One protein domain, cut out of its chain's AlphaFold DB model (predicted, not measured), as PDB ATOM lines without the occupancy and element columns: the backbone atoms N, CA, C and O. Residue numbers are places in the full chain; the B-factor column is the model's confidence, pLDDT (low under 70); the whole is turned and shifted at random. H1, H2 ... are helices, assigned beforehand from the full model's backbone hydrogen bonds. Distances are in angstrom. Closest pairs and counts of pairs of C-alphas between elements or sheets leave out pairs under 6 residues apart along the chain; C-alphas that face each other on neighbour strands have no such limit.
ATOM      1  N   SER A   2     157.382 127.397 145.202       77.44
ATOM      2  CA  SER A   2     158.477 126.709 144.502       77.44
ATOM      3  C   SER A   2     159.798 127.276 145.004       77.44
ATOM      4  O   SER A   2     159.941 128.495 145.024       77.44
ATOM      5  N   GLU A   3     160.735 126.419 145.397       87.25
ATOM      6  CA  GLU A   3     162.123 126.818 145.657       87.25
ATOM      7  C   GLU A   3     162.917 126.744 144.348       87.25
ATOM      8  O   GLU A   3     162.679 125.852 143.532       87.25
ATOM      9  N   LEU A   4     163.805 127.712 144.123       88.31
ATOM     10  CA  LEU A   4     164.644 127.816 142.927       88.31
ATOM     11  C   LEU A   4     166.108 127.786 143.355       88.31
ATOM     12  O   LEU A   4     166.501 128.500 144.279       88.31
ATOM     13  N   GLY A   5     166.902 126.957 142.686       88.19
ATOM     14  CA  GLY A   5     168.305 126.733 142.989       88.19
ATOM     15  C   GLY A   5     169.260 127.384 141.993       88.19
ATOM     16  O   GLY A   5     168.896 128.109 141.065       88.19
ATOM     17  N   ARG A   6     170.552 127.103 142.178       89.12
ATOM     18  CA  ARG A   6     171.608 127.580 141.281       89.12
ATOM     19  C   ARG A   6     171.408 127.027 139.865       89.12
ATOM     20  O   ARG A   6     171.523 125.825 139.659       89.12
ATOM     21  N   GLY A   7     171.247 127.923 138.893       84.81
ATOM     22  CA  GLY A   7     171.060 127.578 137.478       84.81
ATOM     23  C   GLY A   7     169.605 127.647 137.015       84.81
ATOM     24  O   GLY A   7     169.364 127.646 135.808       84.81
ATOM     25  N   ASP A   8     168.665 127.785 137.949       87.06
ATOM     26  CA  ASP A   8     167.265 128.011 137.627       87.06
ATOM     27  C   ASP A   8     167.026 129.471 137.219       87.06
ATOM     28  O   ASP A   8     167.766 130.389 137.588       87.06
ATOM     29  N   PHE A   9     165.971 129.687 136.440       88.44
ATOM     30  CA  PHE A   9     165.527 130.998 135.981       88.44
ATOM     31  C   PHE A   9     164.046 131.188 136.311       88.44
ATOM     32  O   PHE A   9     163.300 130.220 136.445       88.44
ATOM     33  N   PHE A  10     163.623 132.442 136.443       88.38
ATOM     34  CA  PHE A  10     162.239 132.812 136.728       88.38
ATOM     35  C   PHE A  10     161.911 134.178 136.120       88.38
ATOM     36  O   PHE A  10     162.807 134.968 135.822       88.38
ATOM     37  N   GLY A  11     160.619 134.464 135.947       86.00
ATOM     38  CA  GLY A  11     160.157 135.695 135.295       86.00
ATOM     39  C   GLY A  11     160.212 135.626 133.765       86.00
ATOM     40  O   GLY A  11     160.047 136.637 133.085       86.00
ATOM     41  N   GLU A  12     160.404 134.429 133.220       84.81
ATOM     42  CA  GLU A  12     160.415 134.120 131.796       84.81
ATOM     43  C   GLU A  12     159.086 134.455 131.120       84.81
ATOM     44  O   GLU A  12     159.089 134.906 129.980       84.81
ATOM     45  N   MET A  13     157.963 134.303 131.832       79.25
ATOM     46  CA  MET A  13     156.644 134.664 131.308       79.25
ATOM     47  C   MET A  13     156.583 136.158 130.994       79.25
ATOM     48  O   MET A  13     156.440 136.505 129.828       79.25
ATOM     49  N   ALA A  14     156.859 137.023 131.975       82.38
ATOM     50  CA  ALA A  14     156.900 138.474 131.779       82.38
ATOM     51  C   ALA A  14     157.947 138.905 130.730       82.38
ATOM     52  O   ALA A  14     157.741 139.856 129.969       82.38
ATOM     53  N   LEU A  15     159.076 138.189 130.653       84.25
ATOM     54  CA  LEU A  15     160.106 138.431 129.644       84.25
ATOM     55  C   LEU A  15     159.633 138.084 128.223       84.25
ATOM     56  O   LEU A  15     160.028 138.784 127.291       84.25
ATOM     57  N   LEU A  16     158.767 137.081 128.047       77.06
ATOM     58  CA  LEU A  16     158.242 136.635 126.750       77.06
ATOM     59  C   LEU A  16     156.939 137.350 126.356       77.06
ATOM     60  O   LEU A  16     156.876 137.969 125.293       77.06
ATOM     61  N   ASP A  17     155.923 137.368 127.216       78.94
ATOM     62  CA  ASP A  17     154.583 137.898 126.917       78.94
ATOM     63  C   ASP A  17     154.445 139.422 127.110       78.94
ATOM     64  O   ASP A  17     153.563 140.045 126.519       78.94
ATOM     65  N   GLY A  18     155.357 140.041 127.866       77.56
ATOM     66  CA  GLY A  18     155.373 141.479 128.147       77.56
ATOM     67  C   GLY A  18     154.337 141.923 129.178       77.56
ATOM     68  O   GLY A  18     154.088 143.122 129.302       77.56
ATOM     69  N   GLN A  19     153.717 140.981 129.886       81.00
ATOM     70  CA  GLN A  19     152.728 141.227 130.927       81.00
ATOM     71  C   GLN A  19     153.387 141.518 132.284       81.00
ATOM     72  O   GLN A  19     154.603 141.423 132.467       81.00
ATOM     73  N   HIS A  20     152.557 141.897 133.260       78.94
ATOM     74  CA  HIS A  20     153.002 142.088 134.639       78.94
ATOM     75  C   HIS A  20     153.509 140.772 135.244       78.94
ATOM     76  O   HIS A  20     153.060 139.685 134.878       78.94
ATOM     77  N   ARG A  21     154.429 140.888 136.211       81.38
ATOM     78  CA  ARG A  21     154.978 139.754 136.965       81.38
ATOM     79  C   ARG A  21     153.868 138.825 137.468       81.38
ATOM     80  O   ARG A  21     152.940 139.265 138.140       81.38
ATOM     81  N   SER A  22     153.991 137.541 137.150       82.38
ATOM     82  CA  SER A  22     153.003 136.513 137.503       82.38
ATOM     83  C   SER A  22     153.098 136.076 138.970       82.38
ATOM     84  O   SER A  22     152.173 135.454 139.486       82.38
ATOM     85  N   ALA A  23     154.218 136.379 139.633       85.19
ATOM     86  CA  ALA A  23     154.486 136.075 141.034       85.19
ATOM     87  C   ALA A  23     155.573 137.007 141.599       85.19
ATOM     88  O   ALA A  23     156.381 137.558 140.845       85.19
ATOM     89  N   ASP A  24     155.609 137.143 142.926       86.75
ATOM     90  CA  ASP A  24     156.705 137.791 143.649       86.75
ATOM     91  C   ASP A  24     157.782 136.759 144.033       86.75
ATOM     92  O   ASP A  24     157.480 135.589 144.278       86.75
ATOM     93  N   ALA A  25     159.041 137.199 144.106       89.19
ATOM     94  CA  ALA A  25     160.179 136.373 144.502       89.19
ATOM     95  C   ALA A  25     160.845 136.959 145.755       89.19
ATOM     96  O   ALA A  25     161.109 138.159 145.824       89.19
ATOM     97  N   LEU A  26     161.118 136.102 146.737       90.12
ATOM     98  CA  LEU A  26     161.796 136.451 147.983       90.12
ATOM     99  C   LEU A  26     163.109 135.678 148.064       90.12
ATOM    100  O   LEU A  26     163.160 134.494 147.738       90.12
ATOM    101  N   VAL A  27     164.164 136.357 148.500       92.94
ATOM    102  CA  VAL A  27     165.489 135.763 148.673       92.94
ATOM    103  C   VAL A  27     165.554 135.125 150.060       92.94
ATOM    104  O   VAL A  27     165.429 135.825 151.063       92.94
ATOM    105  N   SER A  28     165.703 133.801 150.115       91.19
ATOM    106  CA  SER A  28     165.809 133.024 151.358       91.19
ATOM    107  C   SER A  28     167.229 132.995 151.934       91.19
ATOM    108  O   SER A  28     167.397 132.870 153.144       91.19
ATOM    109  N   GLU A  29     168.242 133.127 151.082       90.38
ATOM    110  CA  GLU A  29     169.668 133.048 151.417       90.38
ATOM    111  C   GLU A  29     170.498 133.943 150.482       90.38
ATOM    112  O   GLU A  29     170.021 134.325 149.414       90.38
ATOM    113  N   ASP A  30     171.728 134.301 150.871       92.31
ATOM    114  CA  ASP A  30     172.594 135.191 150.084       92.31
ATOM    115  C   ASP A  30     172.764 134.689 148.638       92.31
ATOM    116  O   ASP A  30     173.424 133.682 148.371       92.31
ATOM    117  N   ALA A  31     172.196 135.429 147.683       91.88
ATOM    118  CA  ALA A  31     172.127 135.030 146.281       91.88
ATOM    119  C   ALA A  31     172.702 136.102 145.344       91.88
ATOM    120  O   ALA A  31     172.590 137.307 145.575       91.88
ATOM    121  N   ARG A  32     173.289 135.653 144.228       93.31
ATOM    122  CA  ARG A  32     173.679 136.513 143.100       93.31
ATOM    123  C   ARG A  32     172.820 136.172 141.895       93.31
ATOM    124  O   ARG A  32     172.800 135.025 141.461       93.31
ATOM    125  N   LEU A  33     172.155 137.181 141.346       91.75
ATOM    126  CA  LEU A  33     171.238 137.038 140.222       91.75
ATOM    127  C   LEU A  33     171.850 137.665 138.969       91.75
ATOM    128  O   LEU A  33     172.348 138.790 139.009       91.75
ATOM    129  N   ALA A  34     171.795 136.941 137.853       92.94
ATOM    130  CA  ALA A  34     172.055 137.505 136.536       92.94
ATOM    131  C   ALA A  34     170.732 138.032 135.971       92.94
ATOM    132  O   ALA A  34     169.759 137.287 135.878       92.94
ATOM    133  N   VAL A  35     170.688 139.316 135.617       90.88
ATOM    134  CA  VAL A  35     169.464 139.967 135.133       90.88
ATOM    135  C   VAL A  35     169.530 140.119 133.620       90.88
ATOM    136  O   VAL A  35     170.443 140.752 133.093       90.88
ATOM    137  N   LEU A  36     168.531 139.571 132.932       89.56
ATOM    138  CA  LEU A  36     168.314 139.776 131.505       89.56
ATOM    139  C   LEU A  36     167.066 140.639 131.315       89.56
ATOM    140  O   LEU A  36     165.969 140.241 131.697       89.56
ATOM    141  N   SER A  37     167.230 141.832 130.741       89.06
ATOM    142  CA  SER A  37     166.092 142.692 130.422       89.06
ATOM    143  C   SER A  37     165.398 142.225 129.145       89.06
ATOM    144  O   SER A  37     166.029 141.677 128.236       89.06
ATOM    145  N   ARG A  38     164.092 142.496 129.050       86.00
ATOM    146  CA  ARG A  38     163.300 142.222 127.843       86.00
ATOM    147  C   ARG A  38     163.905 142.894 126.609       86.00
ATOM    148  O   ARG A  38     164.016 142.250 125.574       86.00
ATOM    149  N   ASP A  39     164.351 144.143 126.728       87.25
ATOM    150  CA  ASP A  39     164.942 144.879 125.604       87.25
ATOM    151  C   ASP A  39     166.237 144.231 125.105       87.25
ATOM    152  O   ASP A  39     166.404 144.038 123.901       87.25
ATOM    153  N   HIS A  40     167.134 143.819 126.012       89.38
ATOM    154  CA  HIS A  40     168.347 143.097 125.622       89.38
ATOM    155  C   HIS A  40     168.037 141.735 125.008       89.38
ATOM    156  O   HIS A  40     168.648 141.376 124.004       89.38
ATOM    157  N   PHE A  41     167.079 140.996 125.569       87.69
ATOM    158  CA  PHE A  41     166.650 139.719 125.008       87.69
ATOM    159  C   PHE A  41     166.097 139.884 123.585       87.69
ATOM    160  O   PHE A  41     166.531 139.189 122.667       87.69
ATOM    161  N   LEU A  42     165.195 140.847 123.371       84.88
ATOM    162  CA  LEU A  42     164.604 141.112 122.059       84.88
ATOM    163  C   LEU A  42     165.641 141.610 121.046       84.88
ATOM    164  O   LEU A  42     165.624 141.157 119.901       84.88
ATOM    165  N   SER A  43     166.560 142.494 121.444       86.56
ATOM    166  CA  SER A  43     167.654 142.932 120.568       86.56
ATOM    167  C   SER A  43     168.572 141.772 120.185       86.56
ATOM    168  O   SER A  43     168.898 141.622 119.010       86.56
ATOM    169  N   PHE A  44     168.926 140.902 121.133       86.88
ATOM    170  CA  PHE A  44     169.736 139.715 120.858       86.88
ATOM    171  C   PHE A  44     169.051 138.758 119.870       86.88
ATOM    172  O   PHE A  44     169.691 138.299 118.923       86.88
ATOM    173  N   MET A  45     167.748 138.519 120.050       85.00
ATOM    174  CA  MET A  45     166.933 137.689 119.154       85.00
ATOM    175  C   MET A  45     166.855 138.277 117.737       85.00
ATOM    176  O   MET A  45     166.982 137.542 116.761       85.00
ATOM    177  N   ARG A  46     166.699 139.603 117.606       83.00
ATOM    178  CA  ARG A  46     166.685 140.295 116.301       83.00
ATOM    179  C   ARG A  46     168.027 140.215 115.581       83.00
ATOM    180  O   ARG A  46     168.054 140.064 114.364       83.00
ATOM    181  N   SER A  47     169.132 140.314 116.318       88.31
ATOM    182  CA  SER A  47     170.478 140.227 115.747       88.31
ATOM    183  C   SER A  47     170.902 138.796 115.398       88.31
ATOM    184  O   SER A  47     171.814 138.632 114.595       88.31
ATOM    185  N   ASN A  48     170.253 137.768 115.963       86.00
ATOM    186  CA  ASN A  48     170.636 136.362 115.788       86.00
ATOM    187  C   ASN A  48     169.419 135.457 115.484       86.00
ATOM    188  O   ASN A  48     169.014 134.660 116.336       86.00
TER     189      ASN A  48
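AT A GLANCE: This is residues 2 to 48 of the 207 residues of a protein of Verrucomicrobia bacterium (UniProt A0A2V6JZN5). With little regular structure, the printed part is mostly a wide, loose loop of chain: from its first residue it runs to a short helix, H1, then through the long link of residues 18 to 37, which swings out past Ser 28 and folds back to a second helix, H2. Residues 43 to 48, of which 43 to 47 belong to H2, stick out at one end. The 47 printed residues hold two named helices, H1 then H2, with 16 residues, and no named strand; the class is all helix. The whole is loose, with a radius of gyration of the C-alphas of 12.5 A, and elongated, spanning 36 by 21 by 12 A.

HOW THE PARTS SIT: H1, residues 12 to 17, and H2, residues 38 to 47, are close but not clearly touching; their closest C-alphas, those of Leu 15 and Arg 38, are 5.3 A apart. Their lines are only just about perpendicular, at 72 degrees. In H1 and H2 every O i to N i+4 pair is within hydrogen-bond range.

IN THESE COORDINATES: H1 begins at C-alpha 12 (160.415, 134.120, 131.796). H2, 14.2 A long, ends at C-alpha 47 (170.478, 140.227, 115.747).

THE WHOLE: The C-alphas farthest apart, of Ser 28 and Ser 47, are 36.6 A apart. The printed part has no cut, and no printed residue is under pLDDT 70.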